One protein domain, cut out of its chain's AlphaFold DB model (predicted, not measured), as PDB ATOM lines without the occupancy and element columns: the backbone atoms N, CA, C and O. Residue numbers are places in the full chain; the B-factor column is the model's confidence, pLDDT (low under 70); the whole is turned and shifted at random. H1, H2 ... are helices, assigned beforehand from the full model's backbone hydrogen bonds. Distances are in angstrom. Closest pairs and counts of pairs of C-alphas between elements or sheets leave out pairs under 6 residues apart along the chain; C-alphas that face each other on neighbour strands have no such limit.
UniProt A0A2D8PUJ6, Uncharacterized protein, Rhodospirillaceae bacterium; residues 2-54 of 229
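Overview. This is residues 2 to 54 of the 229 residues of an uncharacterized protein of Rhodospirillaceae bacterium (UniProt A0A2D8PUJ6). One long helix, H1, makes the length, and the chain folds back beside it through three short helices, H2, H3 and H4. The printed part has 53 residues, with four named helices in that order and no named strand: all helix. It is compact, with a radius of gyration of the C-alphas of 10.3 A, and spans 31 by 19 by 18 A.

Arrangement. H1, residues 3 to 20, touches H2, residues 22 to 30, only at the corner; closest are C-alphas 18 and 25, 5.3 A. H2 touches H3, residues 32 to 38, at a steep tilt of 47 degrees, opposite ways; closest are C-alphas 27 and 35, 6.1 A. H3 touches H4, residues 43 to 48, about perpendicular at 79 degrees; closest are C-alphas 36 and 43, 5.2 A. With Ile 11 alone, H1 only just touches H4, with 3 pairs of C-alphas within 8 A; closest is Ala 45, 7.3 A. H2 and H4 are apart. Every O i to N i+4 pair is within hydrogen-bond range in H1, H2 and H3; in H4 0 of 2 are, but 3 of 3 O i to N i+3 pairs.

Along the chain. H1 runs 26.2 A from C-alpha 3 at (104.765, 90.441, 157.512), H2 12.1 A, H3 9.9 A, and H4 10.1 A to C-alpha 48 at (99.687, 87.435, 142.545).

Size, cuts and confidence. C-alphas 2 and 53 are farthest apart, 32.5 A. The printed part has no cut, and its three links are tight. Residue 2 alone has pLDDT under 70.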
ATOM      1  N   ASN A   2     105.262  87.936 161.003       62.19
ATOM      2  CA  ASN A   2     103.952  88.596 160.823       62.19
ATOM      3  C   ASN A   2     103.739  89.241 159.435       62.19
ATOM      4  O   ASN A   2     102.610  89.321 158.964       62.19
ATOM      5  N   THR A   3     104.814  89.635 158.748       74.94
ATOM      6  CA  THR A   3     104.765  90.441 157.512       74.94
ATOM      7  C   THR A   3     104.155  89.711 156.315       74.94
ATOM      8  O   THR A   3     103.393  90.306 155.559       74.94
ATOM      9  N   ASP A   4     104.423  88.412 156.156       81.00
ATOM     10  CA  ASP A   4     103.889  87.636 155.024       81.00
ATOM     11  C   ASP A   4     102.390  87.355 155.179       81.00
ATOM     12  O   ASP A   4     101.645  87.378 154.199       81.00
ATOM     13  N   ARG A   5     101.930  87.147 156.421       84.88
ATOM     14  CA  ARG A   5     100.509  86.955 156.739       84.88
ATOM     15  C   ARG A   5      99.724  88.251 156.544       84.88
ATOM     16  O   ARG A   5      98.653  88.225 155.948       84.88
ATOM     17  N   GLU A   6     100.271  89.377 156.998       87.38
ATOM     18  CA  GLU A   6      99.687  90.707 156.786       87.38
ATOM     19  C   GLU A   6      99.628  91.064 155.293       87.38
ATOM     20  O   GLU A   6      98.588  91.511 154.807       87.38
ATOM     21  N   ARG A   7     100.698  90.787 154.534       87.69
ATOM     22  CA  ARG A   7     100.711  90.952 153.073       87.69
ATOM     23  C   ARG A   7      99.637  90.097 152.400       87.69
ATOM     24  O   ARG A   7      98.873  90.617 151.590       87.69
ATOM     25  N   ALA A   8      99.551  88.811 152.739       88.62
ATOM     26  CA  ALA A   8      98.542  87.913 152.177       88.62
ATOM     27  C   ALA A   8      97.112  88.391 152.482       88.62
ATOM     28  O   ALA A   8      96.270  88.405 151.584       88.62
ATOM     29  N   ALA A   9      96.854  88.863 153.705       88.88
ATOM     30  CA  ALA A   9      95.557  89.415 154.092       88.88
ATOM     31  C   ALA A   9      95.180  90.657 153.263       88.88
ATOM     32  O   ALA A   9      94.040  90.777 152.816       88.88
ATOM     33  N   ARG A  10      96.135  91.554 152.990       92.75
ATOM     34  CA  ARG A  10      95.918  92.741 152.140       92.75
ATOM     35  C   ARG A  10      95.648  92.376 150.682       92.75
ATOM     36  O   ARG A  10      94.741  92.943 150.078       92.75
ATOM     37  N   ILE A  11      96.382  91.405 150.127       93.88
ATOM     38  CA  ILE A  11      96.137  90.892 148.767       93.88
ATOM     39  C   ILE A  11      94.742  90.263 148.684       93.88
ATOM     40  O   ILE A  11      94.004  90.538 147.740       93.88
ATOM     41  N   GLN A  12      94.350  89.464 149.679       91.50
ATOM     42  CA  GLN A  12      93.018  88.865 149.741       91.50
ATOM     43  C   GLN A  12      91.923  89.936 149.840       91.50
ATOM     44  O   GLN A  12      90.944  89.874 149.097       91.50
ATOM     45  N   ALA A  13      92.095  90.940 150.704       91.81
ATOM     46  CA  ALA A  13      91.161  92.056 150.829       91.81
ATOM     47  C   ALA A  13      91.021  92.827 149.506       91.81
ATOM     48  O   ALA A  13      89.904  93.124 149.078       91.81
ATOM     49  N   LEU A  14      92.137  93.092 148.818       95.62
ATOM     50  CA  LEU A  14      92.124  93.700 147.490       95.62
ATOM     51  C   LEU A  14      91.403  92.813 146.472       95.62
ATOM     52  O   LEU A  14      90.543  93.307 145.751       95.62
ATOM     53  N   TYR A  15      91.697  91.513 146.420       94.88
ATOM     54  CA  TYR A  15      91.038  90.593 145.495       94.88
ATOM     55  C   TYR A  15      89.520  90.589 145.685       94.88
ATOM     56  O   TYR A  15      88.782  90.752 144.714       94.88
ATOM     57  N   VAL A  16      89.044  90.503 146.929       93.31
ATOM     58  CA  VAL A  16      87.611  90.594 147.233       93.31
ATOM     59  C   VAL A  16      87.051  91.945 146.780       93.31
ATOM     60  O   VAL A  16      86.035  91.972 146.086       93.31
ATOM     61  N   ARG A  17      87.727  93.067 147.065       95.25
ATOM     62  CA  ARG A  17      87.288  94.389 146.579       95.25
ATOM     63  C   ARG A  17      87.255  94.485 145.065       95.25
ATOM     64  O   ARG A  17      86.348  95.125 144.536       95.25
ATOM     65  N   LEU A  18      88.171  93.825 144.358       96.06
ATOM     66  CA  LEU A  18      88.078  93.702 142.911       96.06
ATOM     67  C   LEU A  18      86.766  93.011 142.560       96.06
ATOM     68  O   LEU A  18      85.995  93.609 141.828       96.06
ATOM     69  N   LEU A  19      86.445  91.838 143.104       95.62
ATOM     70  CA  LEU A  19      85.239  91.088 142.720       95.62
ATOM     71  C   LEU A  19      83.930  91.900 142.764       95.62
ATOM     72  O   LEU A  19      83.057  91.661 141.927       95.62
ATOM     73  N   PHE A  20      83.816  92.876 143.669       95.38
ATOM     74  CA  PHE A  20      82.584  93.642 143.870       95.38
ATOM     75  C   PHE A  20      82.644  95.099 143.413       95.38
ATOM     76  O   PHE A  20      81.685  95.554 142.800       95.38
ATOM     77  N   CYS A  21      83.737  95.832 143.636       96.44
ATOM     78  CA  CYS A  21      83.772  97.275 143.403       96.44
ATOM     79  C   CYS A  21      84.334  97.645 142.020       96.44
ATOM     80  O   CYS A  21      85.498  97.372 141.709       96.44
ATOM     81  N   ASP A  22      83.536  98.328 141.189       94.88
ATOM     82  CA  ASP A  22      83.980  98.747 139.846       94.88
ATOM     83  C   ASP A  22      85.039  99.840 139.894       94.88
ATOM     84  O   ASP A  22      86.033  99.733 139.187       94.88
ATOM     85  N   LYS A  23      84.926 100.811 140.810       95.25
ATOM     86  CA  LYS A  23      85.958 101.850 140.983       95.25
ATOM     87  C   LYS A  23      87.334 101.236 141.275       95.25
ATOM     88  O   LYS A  23      88.341 101.663 140.720       95.25
ATOM     89  N   THR A  24      87.377 100.199 142.116       96.38
ATOM     90  CA  THR A  24      88.621  99.475 142.436       96.38
ATOM     91  C   THR A  24      89.152  98.723 141.213       96.38
ATOM     92  O   THR A  24      90.354  98.718 140.957       96.38
ATOM     93  N   TYR A  25      88.268  98.120 140.419       96.62
ATOM     94  CA  TYR A  25      88.654  97.408 139.201       96.62
ATOM     95  C   TYR A  25      89.135  98.308 138.076       96.62
ATOM     96  O   TYR A  25      90.088  97.962 137.380       96.62
ATOM     97  N   ASP A  26      88.501  99.460 137.904       96.12
ATOM     98  CA  ASP A  26      88.925 100.440 136.919       96.12
ATOM     99  C   ASP A  26      90.331 100.924 137.258       96.12
ATOM    100  O   ASP A  26      91.202 100.882 136.393       96.12
ATOM    101  N   ARG A  27      90.610 101.221 138.535       95.81
ATOM    102  CA  ARG A  27      91.979 101.504 138.999       95.81
ATOM    103  C   ARG A  27      92.927 100.331 138.767       95.81
ATOM    104  O   ARG A  27      94.035 100.535 138.297       95.81
ATOM    105  N   TYR A  28      92.498  99.091 138.991       95.62
ATOM    106  CA  TYR A  28      93.331  97.917 138.698       95.62
ATOM    107  C   TYR A  28      93.721  97.804 137.219       95.62
ATOM    108  O   TYR A  28      94.785  97.273 136.892       95.62
ATOM    109  N   ARG A  29      92.874  98.318 136.322       95.00
ATOM    110  CA  ARG A  29      93.124  98.361 134.879       95.00
ATOM    111  C   ARG A  29      93.974  99.548 134.443       95.00
ATOM    112  O   ARG A  29      94.703  99.407 133.465       95.00
ATOM    113  N   THR A  30      93.833 100.704 135.088       96.00
ATOM    114  CA  THR A  30      94.363 101.981 134.578       96.00
ATOM    115  C   THR A  30      95.440 102.621 135.457       96.00
ATOM    116  O   THR A  30      96.217 103.422 134.950       96.00
ATOM    117  N   ASP A  31      95.528 102.251 136.735       96.12
ATOM    118  CA  ASP A  31      96.415 102.818 137.761       96.12
ATOM    119  C   ASP A  31      96.847 101.732 138.774       96.12
ATOM    120  O   ASP A  31      96.443 101.714 139.942       96.12
ATOM    121  N   ARG A  32      97.666 100.774 138.316       94.06
ATOM    122  CA  ARG A  32      98.214  99.712 139.183       94.06
ATOM    123  C   ARG A  32      99.067 100.265 140.338       94.06
ATOM    124  O   ARG A  32      98.815  99.838 141.467       94.06
ATOM    125  N   PRO A  33     100.008 101.210 140.123       95.69
ATOM    126  CA  PRO A  33     100.832 101.733 141.213       95.69
ATOM    127  C   PRO A  33     100.001 102.432 142.292       95.69
ATOM    128  O   PRO A  33     100.183 102.172 143.481       95.69
ATOM    129  N   GLY A  34      99.039 103.276 141.900       96.19
ATOM    130  CA  GLY A  34      98.183 103.966 142.860       96.19
ATOM    131  C   GLY A  34      97.236 103.020 143.596       96.19
ATOM    132  O   GLY A  34      96.931 103.250 144.770       96.19
ATOM    133  N   LEU A  35      96.765 101.949 142.948       96.50
ATOM    134  CA  LEU A  35      95.976 100.918 143.620       96.50
ATOM    135  C   LEU A  35      96.809 100.146 144.649       96.50
ATOM    136  O   LEU A  35      96.337  99.963 145.766       96.50
ATOM    137  N   ALA A  36      98.028  99.725 144.305       95.44
ATOM    138  CA  ALA A  36      98.912  99.026 145.239       95.44
ATOM    139  C   ALA A  36      99.184  99.877 146.491       95.44
ATOM    140  O   ALA A  36      98.990  99.412 147.615       95.44
ATOM    141  N   ALA A  37      99.498 101.163 146.294       96.12
ATOM    142  CA  ALA A  37      99.706 102.111 147.385       96.12
ATOM    143  C   ALA A  37      98.466 102.264 148.288       96.12
ATOM    144  O   ALA A  37      98.597 102.313 149.507       96.12
ATOM    145  N   ALA A  38      97.255 102.283 147.716       94.31
ATOM    146  CA  ALA A  38      96.012 102.403 148.485       94.31
ATOM    147  C   ALA A  38      95.726 101.196 149.402       94.31
ATOM    148  O   ALA A  38      94.920 101.313 150.321       94.31
ATOM    149  N   PHE A  39      96.373 100.053 149.158       94.12
ATOM    150  CA  PHE A  39      96.232  98.828 149.949       94.12
ATOM    151  C   PHE A  39      97.486  98.491 150.766       94.12
ATOM    152  O   PHE A  39      97.562  97.401 151.334       94.12
ATOM    153  N   ASP A  40      98.456  99.409 150.836       94.94
ATOM    154  CA  ASP A  40      99.755  99.196 151.487       94.94
ATOM    155  C   ASP A  40     100.458  97.925 150.962       94.94
ATOM    156  O   ASP A  40     100.861  97.026 151.713       94.94
ATOM    157  N   LEU A  41     100.521  97.825 149.631       94.12
ATOM    158  CA  LEU A  41     101.153  96.747 148.875       94.12
ATOM    159  C   LEU A  41     102.246  97.304 147.952       94.12
ATOM    160  O   LEU A  41     102.108  98.386 147.383       94.12
ATOM    161  N   ASP A  42     103.304  96.518 147.744       91.81
ATOM    162  CA  ASP A  42     104.208  96.703 146.601       91.81
ATOM    163  C   ASP A  42     103.427  96.417 145.305       91.81
ATOM    164  O   ASP A  42     102.630  95.477 145.253       91.81
ATOM    165  N   GLU A  43     103.667  97.188 144.244       91.38
ATOM    166  CA  GLU A  43     103.068  96.964 142.926       91.38
ATOM    167  C   GLU A  43     103.280  95.525 142.436       91.38
ATOM    168  O   GLU A  43     102.363  94.928 141.870       91.38
ATOM    169  N   ARG A  44     104.440  94.920 142.725       91.19
ATOM    170  CA  ARG A  44     104.727  93.522 142.360       91.19
ATOM    171  C   ARG A  44     103.781  92.522 143.019       91.19
ATOM    172  O   ARG A  44     103.557  91.445 142.481       91.19
ATOM    173  N   ALA A  45     103.189  92.857 144.166       90.31
ATOM    174  CA  ALA A  45     102.195  91.999 144.810       90.31
ATOM    175  C   ALA A  45     100.896  91.886 144.000       90.31
ATOM    176  O   ALA A  45     100.137  90.940 144.183       90.31
ATOM    177  N   LEU A  46     100.643  92.816 143.074       92.81
ATOM    178  CA  LEU A  46      99.510  92.731 142.160       92.81
ATOM    179  C   LEU A  46      99.699  91.668 141.069       92.81
ATOM    180  O   LEU A  46      98.761  91.415 140.312       92.81
ATOM    181  N   ASP A  47     100.887  91.074 140.940       92.75
ATOM    182  CA  ASP A  47     101.136  89.962 140.014       92.75
ATOM    183  C   ASP A  47     100.610  88.628 140.568       92.75
ATOM    184  O   ASP A  47     100.362  87.700 139.797       92.75
ATOM    185  N   ASP A  48     100.343  88.567 141.878       90.75
ATOM    186  CA  ASP A  48      99.687  87.435 142.545       90.75
ATOM    187  C   ASP A  48      98.164  87.402 142.279       90.75
ATOM    188  O   ASP A  48      97.480  86.434 142.618       90.75
ATOM    189  N   LEU A  49      97.610  88.459 141.671       92.75
ATOM    190  CA  LEU A  49      96.190  88.584 141.346       92.75
ATOM    191  C   LEU A  49      95.894  88.149 139.900       92.75
ATOM    192  O   LEU A  49      96.722  88.330 139.001       92.75
ATOM    193  N   PRO A  50      94.669  87.667 139.605       92.75
ATOM    194  CA  PRO A  50      94.253  87.422 138.230       92.75
ATOM    195  C   PRO A  50      94.393  88.683 137.369       92.75
ATOM    196  O   PRO A  50      94.043  89.792 137.789       92.75
ATOM    197  N   LYS A  51      94.884  88.528 136.135       92.12
ATOM    198  CA  LYS A  51      95.057  89.660 135.215       92.12
ATOM    199  C   LYS A  51      93.710  90.317 134.908       92.12
ATOM    200  O   LYS A  51      92.706  89.637 134.668       92.12
ATOM    201  N   ALA A  52      93.707  91.647 134.870       90.38
ATOM    202  CA  ALA A  52      92.533  92.415 134.487       90.38
ATOM    203  C   ALA A  52      92.079  92.057 133.061       90.38
ATOM    204  O   ALA A  52      92.896  91.753 132.193       90.38
ATOM    205  N   GLY A  53      90.769  92.073 132.815       88.81
ATOM    206  CA  GLY A  53      90.205  91.768 131.498       88.81
ATOM    207  C   GLY A  53      90.178  90.282 131.117       88.81
ATOM    208  O   GLY A  53      89.652  89.945 130.059       88.81
ATOM    209  N   THR A  54      90.699  89.379 131.955       91.81
ATOM    210  CA  THR A  54      90.589  87.934 131.706       91.81
ATOM    211  C   THR A  54      89.141  87.465 131.830       91.81
ATOM    212  O   THR A  54      88.403  87.906 132.714       91.81
TER     213      THR A  54